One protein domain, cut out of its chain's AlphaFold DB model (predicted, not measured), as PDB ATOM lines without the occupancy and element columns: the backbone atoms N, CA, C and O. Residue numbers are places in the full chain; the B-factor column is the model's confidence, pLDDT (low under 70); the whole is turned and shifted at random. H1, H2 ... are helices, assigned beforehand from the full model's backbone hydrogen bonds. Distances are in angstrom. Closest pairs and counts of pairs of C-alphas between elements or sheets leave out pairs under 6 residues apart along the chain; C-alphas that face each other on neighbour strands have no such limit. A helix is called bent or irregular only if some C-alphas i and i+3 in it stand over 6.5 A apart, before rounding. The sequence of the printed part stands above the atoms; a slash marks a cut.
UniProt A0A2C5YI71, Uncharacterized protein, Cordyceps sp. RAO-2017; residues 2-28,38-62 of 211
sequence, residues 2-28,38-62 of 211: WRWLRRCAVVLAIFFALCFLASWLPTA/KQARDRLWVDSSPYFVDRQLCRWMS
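What this domain is: This is residues 2 to 28 and 38 to 62 of the 211 residues of an uncharacterized protein of Cordyceps sp. RAO-2017 (UniProt A0A2C5YI71). One long helix, H1, makes most of the longest axis, and beyond its residues 2 to 17, which stick out as a bare arm, the last residues of a small helical hairpin, H2 and H3, meet its side at residues 19 to 23. The hairpin's H3 stands crosswise to H1, while H2 is on the far side of H3 and away from H1. The printed part has 52 residues with three named helices in the order H1, H2, H3 and no named strand; the class is all helix. The whole is extended, with a radius of gyration of the C-alphas of 15.8 A, and flat, spanning 49 by 26 by 9 A.

How they stand to each other: H1, residues 2 to 28, touches H3, residues 52 to 61, with its residues 19 to 23 alone. Their closest C-alphas, those of Ser 23 and Met 61, are 5.3 A apart, and their lines are about perpendicular at 88 degrees. H2, residues 38 to 47, touches H3, and the closest C-alphas, those of Val 46 and Arg 55, are 6.1 A apart. These two form a helical hairpin, running opposite ways at a shallow tilt of 34 degrees, only just short of steep. H1 and H2 are apart. Every O i to N i+4 pair is within hydrogen-bond range in H2 and H3; in H1 it is 21 of 23.

Where its parts are: H1 begins at C-alpha 2 (252.632, 211.301, 230.778) and is 37.9 A long. It is irregular, but only just: C-alphas 23 and 26 are 6.7 A apart. H2 begins at C-alpha 38 (292.854, 240.179, 225.925) and is 14.1 A long. H3, also 14.1 A, ends at C-alpha 61 (276.200, 233.231, 226.160).

The domain as a whole: The two C-alphas farthest apart, those of Trp 2 and Arg 41, are 49.8 A apart. Residues 29 to 37 are cut out, and C-alphas 28 and 38 are 17.6 A apart across the cut. The link from H2 to H3 is tight. Residues 48 to 53, of which 52 and 53 belong to H3, stand free. Mean pLDDT of the printed part is 82.7, with residue 27 under 70.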
ATOM      1  N   TRP A   2     251.460 211.643 231.619       76.31
ATOM      2  CA  TRP A   2     252.632 211.301 230.778       76.31
ATOM      3  C   TRP A   2     252.873 212.227 229.566       76.31
ATOM      4  O   TRP A   2     254.004 212.601 229.273       76.31
ATOM      5  N   ARG A   3     251.812 212.655 228.866       82.19
ATOM      6  CA  ARG A   3     251.927 213.568 227.711       82.19
ATOM      7  C   ARG A   3     252.507 214.941 228.080       82.19
ATOM      8  O   ARG A   3     253.229 215.519 227.279       82.19
ATOM      9  N   TRP A   4     252.227 215.433 229.286       86.31
ATOM     10  CA  TRP A   4     252.770 216.696 229.790       86.31
ATOM     11  C   TRP A   4     254.232 216.543 230.202       86.31
ATOM     12  O   TRP A   4     255.057 217.334 229.770       86.31
ATOM     13  N   LEU A   5     254.574 215.450 230.891       88.94
ATOM     14  CA  LEU A   5     255.963 215.084 231.198       88.94
ATOM     15  C   LEU A   5     256.835 214.977 229.939       88.94
ATOM     16  O   LEU A   5     257.928 215.533 229.903       88.94
ATOM     17  N   ARG A   6     256.337 214.333 228.873       90.94
ATOM     18  CA  ARG A   6     257.049 214.256 227.584       90.94
ATOM     19  C   ARG A   6     257.248 215.629 226.943       90.94
ATOM     20  O   ARG A   6     258.331 215.904 226.446       90.94
ATOM     21  N   ARG A   7     256.230 216.495 226.963       92.69
ATOM     22  CA  ARG A   7     256.339 217.861 226.425       92.69
ATOM     23  C   ARG A   7     257.334 218.703 227.224       92.69
ATOM     24  O   ARG A   7     258.174 219.357 226.622       92.69
ATOM     25  N   CYS A   8     257.300 218.625 228.553       93.12
ATOM     26  CA  CYS A   8     258.268 219.299 229.418       93.12
ATOM     27  C   CYS A   8     259.697 218.803 229.167       93.12
ATOM     28  O   CYS A   8     260.604 219.617 229.040       93.12
ATOM     29  N   ALA A   9     259.897 217.490 229.021       94.31
ATOM     30  CA  ALA A   9     261.210 216.919 228.722       94.31
ATOM     31  C   ALA A   9     261.758 217.386 227.361       94.31
ATOM     32  O   ALA A   9     262.935 217.719 227.263       94.31
ATOM     33  N   VAL A  10     260.909 217.466 226.329       95.12
ATOM     34  CA  VAL A  10     261.307 217.976 225.004       95.12
ATOM     35  C   VAL A  10     261.684 219.457 225.069       95.12
ATOM     36  O   VAL A  10     262.718 219.841 224.532       95.12
ATOM     37  N   VAL A  11     260.896 220.284 225.762       95.38
ATOM     38  CA  VAL A  11     261.200 221.716 225.927       95.38
ATOM     39  C   VAL A  11     262.515 221.918 226.681       95.38
ATOM     40  O   VAL A  11     263.341 222.721 226.257       95.38
ATOM     41  N   LEU A  12     262.745 221.153 227.751       94.50
ATOM     42  CA  LEU A  12     264.005 221.198 228.494       94.50
ATOM     43  C   LEU A  12     265.188 220.761 227.623       94.50
ATOM     44  O   LEU A  12     266.211 221.437 227.619       94.50
ATOM     45  N   ALA A  13     265.050 219.687 226.840       95.31
ATOM     46  CA  ALA A  13     266.105 219.229 225.936       95.31
ATOM     47  C   ALA A  13     266.465 220.283 224.875       95.31
ATOM     48  O   ALA A  13     267.645 220.526 224.632       95.31
ATOM     49  N   ILE A  14     265.464 220.951 224.288       95.19
ATOM     50  CA  ILE A  14     265.680 222.049 223.332       95.19
ATOM     51  C   ILE A  14     266.380 223.227 224.018       95.19
ATOM     52  O   ILE A  14     267.340 223.764 223.473       95.19
ATOM     53  N   PHE A  15     265.947 223.606 225.223       92.12
ATOM     54  CA  PHE A  15     266.580 224.675 225.994       92.12
ATOM     55  C   PHE A  15     268.062 224.378 226.274       92.12
ATOM     56  O   PHE A  15     268.918 225.214 225.990       92.12
ATOM     57  N   PHE A  16     268.386 223.168 226.738       90.56
ATOM     58  CA  PHE A  16     269.775 222.764 226.974       90.56
ATOM     59  C   PHE A  16     270.607 222.727 225.686       90.56
ATOM     60  O   PHE A  16     271.758 223.164 225.702       90.56
ATOM     61  N   ALA A  17     270.034 222.268 224.569       92.50
ATOM     62  CA  ALA A  17     270.712 222.282 223.272       92.50
ATOM     63  C   ALA A  17     271.022 223.714 222.801       92.50
ATOM     64  O   ALA A  17     272.130 223.977 222.332       92.50
ATOM     65  N   LEU A  18     270.087 224.653 222.978       88.94
ATOM     66  CA  LEU A  18     270.296 226.067 222.652       88.94
ATOM     67  C   LEU A  18     271.366 226.709 223.543       88.94
ATOM     68  O   LEU A  18     272.236 227.405 223.024       88.94
ATOM     69  N   CYS A  19     271.362 226.439 224.852       83.62
ATOM     70  CA  CYS A  19     272.411 226.918 225.758       83.62
ATOM     71  C   CYS A  19     273.792 226.362 225.384       83.62
ATOM     72  O   CYS A  19     274.774 227.105 225.371       83.62
ATOM     73  N   PHE A  20     273.872 225.072 225.038       85.81
ATOM     74  CA  PHE A  20     275.120 224.449 224.604       85.81
ATOM     75  C   PHE A  20     275.653 225.102 223.324       85.81
ATOM     76  O   PHE A  20     276.807 225.535 223.292       85.81
ATOM     77  N   LEU A  21     274.801 225.260 222.307       83.81
ATOM     78  CA  LEU A  21     275.165 225.930 221.058       83.81
ATOM     79  C   LEU A  21     275.605 227.377 221.299       83.81
ATOM     80  O   LEU A  21     276.658 227.769 220.809       83.81
ATOM     81  N   ALA A  22     274.871 228.147 222.106       78.88
ATOM     82  CA  ALA A  22     275.231 229.529 222.428       78.88
ATOM     83  C   ALA A  22     276.591 229.646 223.142       78.88
ATOM     84  O   ALA A  22     277.309 230.618 222.933       78.88
ATOM     85  N   SER A  23     276.977 228.650 223.947       73.81
ATOM     86  CA  SER A  23     278.282 228.629 224.624       73.81
ATOM     87  C   SER A  23     279.440 228.171 223.722       73.81
ATOM     88  O   SER A  23     280.559 228.674 223.834       73.81
ATOM     89  N   TRP A  24     279.184 227.230 222.809       81.81
ATOM     90  CA  TRP A  24     280.219 226.602 221.985       81.81
ATOM     91  C   TRP A  24     280.502 227.376 220.692       81.81
ATOM     92  O   TRP A  24     281.662 227.564 220.321       81.81
ATOM     93  N   LEU A  25     279.455 227.865 220.023       77.94
ATOM     94  CA  LEU A  25     279.533 228.486 218.699       77.94
ATOM     95  C   LEU A  25     280.484 229.702 218.628       77.94
ATOM     96  O   LEU A  25     281.264 229.770 217.677       77.94
ATOM     97  N   PRO A  26     280.526 230.615 219.622       70.88
ATOM     98  CA  PRO A  26     281.471 231.738 219.627       70.88
ATOM     99  C   PRO A  26     282.935 231.282 219.698       70.88
ATOM    100  O   PRO A  26     283.827 231.900 219.119       70.88
ATOM    101  N   THR A  27     283.191 230.163 220.379       69.94
ATOM    102  CA  THR A  27     284.538 229.595 220.507       69.94
ATOM    103  C   THR A  27     284.939 228.830 219.246       69.94
ATOM    104  O   THR A  27     286.097 228.873 218.849       69.94
ATOM    105  N   ALA A  28     283.988 228.166 218.586       79.19
ATOM    106  CA  ALA A  28     284.233 227.424 217.352       79.19
ATOM    107  C   ALA A  28     284.434 228.335 216.129       79.19
ATOM    108  O   ALA A  28     285.245 228.026 215.260       79.19
ATOM    109  N   LYS A  38     294.030 239.722 226.674       72.94
ATOM    110  CA  LYS A  38     292.854 240.179 225.925       72.94
ATOM    111  C   LYS A  38     291.573 239.795 226.665       72.94
ATOM    112  O   LYS A  38     290.719 240.650 226.854       72.94
ATOM    113  N   GLN A  39     291.497 238.567 227.180       78.12
ATOM    114  CA  GLN A  39     290.363 238.114 227.993       78.12
ATOM    115  C   GLN A  39     290.196 238.940 229.276       78.12
ATOM    116  O   GLN A  39     289.073 239.261 229.662       78.12
ATOM    117  N   ALA A  40     291.298 239.319 229.932       81.50
ATOM    118  CA  ALA A  40     291.255 240.164 231.121       81.50
ATOM    119  C   ALA A  40     290.727 241.574 230.807       81.50
ATOM    120  O   ALA A  40     289.867 242.076 231.532       81.50
ATOM    121  N   ARG A  41     291.177 242.193 229.706       75.81
ATOM    122  CA  ARG A  41     290.632 243.488 229.257       75.81
ATOM    123  C   ARG A  41     289.163 243.393 228.876       75.81
ATOM    124  O   ARG A  41     288.387 244.248 229.289       75.81
ATOM    125  N   ASP A  42     288.784 242.363 228.126       76.31
ATOM    126  CA  ASP A  42     287.400 242.165 227.693       76.31
ATOM    127  C   ASP A  42     286.482 241.979 228.914       76.31
ATOM    128  O   ASP A  42     285.385 242.531 228.960       76.31
ATOM    129  N   ARG A  43     286.960 241.299 229.965       78.75
ATOM    130  CA  ARG A  43     286.241 241.163 231.239       78.75
ATOM    131  C   ARG A  43     286.083 242.491 231.978       78.75
ATOM    132  O   ARG A  43     284.987 242.787 232.443       78.75
ATOM    133  N   LEU A  44     287.141 243.300 232.056       81.94
ATOM    134  CA  LEU A  44     287.071 244.643 232.648       81.94
ATOM    135  C   LEU A  44     286.096 245.545 231.882       81.94
ATOM    136  O   LEU A  44     285.341 246.303 232.489       81.94
ATOM    137  N   TRP A  45     286.086 245.433 230.554       77.19
ATOM    138  CA  TRP A  45     285.173 246.169 229.690       77.19
ATOM    139  C   TRP A  45     283.715 245.752 229.919       77.19
ATOM    140  O   TRP A  45     282.874 246.612 230.166       77.19
ATOM    141  N   VAL A  46     283.422 244.450 229.970       76.75
ATOM    142  CA  VAL A  46     282.082 243.931 230.307       76.75
ATOM    143  C   VAL A  46     281.639 244.358 231.710       76.75
ATOM    144  O   VAL A  46     280.496 244.775 231.906       76.75
ATOM    145  N   ASP A  47     282.535 244.307 232.697       79.38
ATOM    146  CA  ASP A  47     282.224 244.697 234.078       79.38
ATOM    147  C   ASP A  47     281.944 246.208 234.220       79.38
ATOM    148  O   ASP A  47     281.291 246.630 235.185       79.38
ATOM    149  N   SER A  48     282.371 247.021 233.245       77.50
ATOM    150  CA  SER A  48     282.059 248.453 233.171       77.50
ATOM    151  C   SER A  48     280.640 248.757 232.667       77.50
ATOM    152  O   SER A  48     280.148 249.866 232.875       77.50
ATOM    153  N   SER A  49     279.947 247.772 232.079       76.81
ATOM    154  CA  SER A  49     278.604 247.955 231.522       76.81
ATOM    155  C   SER A  49     277.587 248.373 232.592       76.81
ATOM    156  O   SER A  49     277.528 247.743 233.653       76.81
ATOM    157  N   PRO A  50     276.746 249.397 232.361       77.06
ATOM    158  CA  PRO A  50     275.781 249.870 233.355       77.06
ATOM    159  C   PRO A  50     274.606 248.902 233.577       77.06
ATOM    160  O   PRO A  50     273.937 248.988 234.609       77.06
ATOM    161  N   TYR A  51     274.357 247.961 232.658       81.94
ATOM    162  CA  TYR A  51     273.209 247.055 232.723       81.94
ATOM    163  C   TYR A  51     273.592 245.675 233.256       81.94
ATOM    164  O   TYR A  51     274.487 245.005 232.748       81.94
ATOM    165  N   PHE A  52     272.841 245.198 234.249       82.00
ATOM    166  CA  PHE A  52     273.031 243.858 234.810       82.00
ATOM    167  C   PHE A  52     272.811 242.747 233.772       82.00
ATOM    168  O   PHE A  52     273.562 241.774 233.750       82.00
ATOM    169  N   VAL A  53     271.799 242.898 232.908       82.56
ATOM    170  CA  VAL A  53     271.434 241.891 231.897       82.56
ATOM    171  C   VAL A  53     272.563 241.687 230.887       82.56
ATOM    172  O   VAL A  53     272.893 240.547 230.582       82.56
ATOM    173  N   ASP A  54     273.207 242.771 230.451       82.69
ATOM    174  CA  ASP A  54     274.361 242.727 229.547       82.69
ATOM    175  C   ASP A  54     275.484 241.872 230.160       82.69
ATOM    176  O   ASP A  54     275.921 240.899 229.551       82.69
ATOM    177  N   ARG A  55     275.825 242.090 231.440       84.19
ATOM    178  CA  ARG A  55     276.847 241.296 232.153       84.19
ATOM    179  C   ARG A  55     276.499 239.809 232.287       84.19
ATOM    180  O   ARG A  55     277.393 238.966 232.219       84.19
ATOM    181  N   GLN A  56     275.227 239.460 232.500       85.88
ATOM    182  CA  GLN A  56     274.822 238.047 232.589       85.88
ATOM    183  C   GLN A  56     274.854 237.358 231.224       85.88
ATOM    184  O   GLN A  56     275.341 236.233 231.120       85.88
ATOM    185  N   LEU A  57     274.413 238.045 230.168       82.50
ATOM    186  CA  LEU A  57     274.468 237.527 228.799       82.50
ATOM    187  C   LEU A  57     275.912 237.344 228.316       82.50
ATOM    188  O   LEU A  57     276.223 236.316 227.710       82.50
ATOM    189  N   CYS A  58     276.812 238.262 228.681       80.62
ATOM    190  CA  CYS A  58     278.251 238.122 228.452       80.62
ATOM    191  C   CYS A  58     278.809 236.838 229.087       80.62
ATOM    192  O   CYS A  58     279.576 236.109 228.464       80.62
ATOM    193  N   ARG A  59     278.418 236.541 230.335       78.12
ATOM    194  CA  ARG A  59     278.935 235.387 231.093       78.12
ATOM    195  C   ARG A  59     278.349 234.055 230.644       78.12
ATOM    196  O   ARG A  59     279.045 233.048 230.721       78.12
ATOM    197  N   TRP A  60     277.077 234.029 230.252       75.69
ATOM    198  CA  TRP A  60     276.361 232.781 229.960       75.69
ATOM    199  C   TRP A  60     276.320 232.432 228.479       75.69
ATOM    200  O   TRP A  60     276.272 231.255 228.141       75.69
ATOM    201  N   MET A  61     276.342 233.434 227.603       72.88
ATOM    202  CA  MET A  61     276.200 233.231 226.160       72.88
ATOM    203  C   MET A  61     277.350 233.837 225.355       72.88
ATOM    204  O   MET A  61     277.257 233.915 224.135       72.88
ATOM    205  N   SER A  62     278.421 234.297 226.021       70.44
ATOM    206  CA  SER A  62     279.551 234.996 225.386       70.44
ATOM    207  C   SER A  62     279.121 236.193 224.517       70.44
ATOM    208  O   SER A  62     279.859 236.631 223.632       70.44
TER     209      SER A  62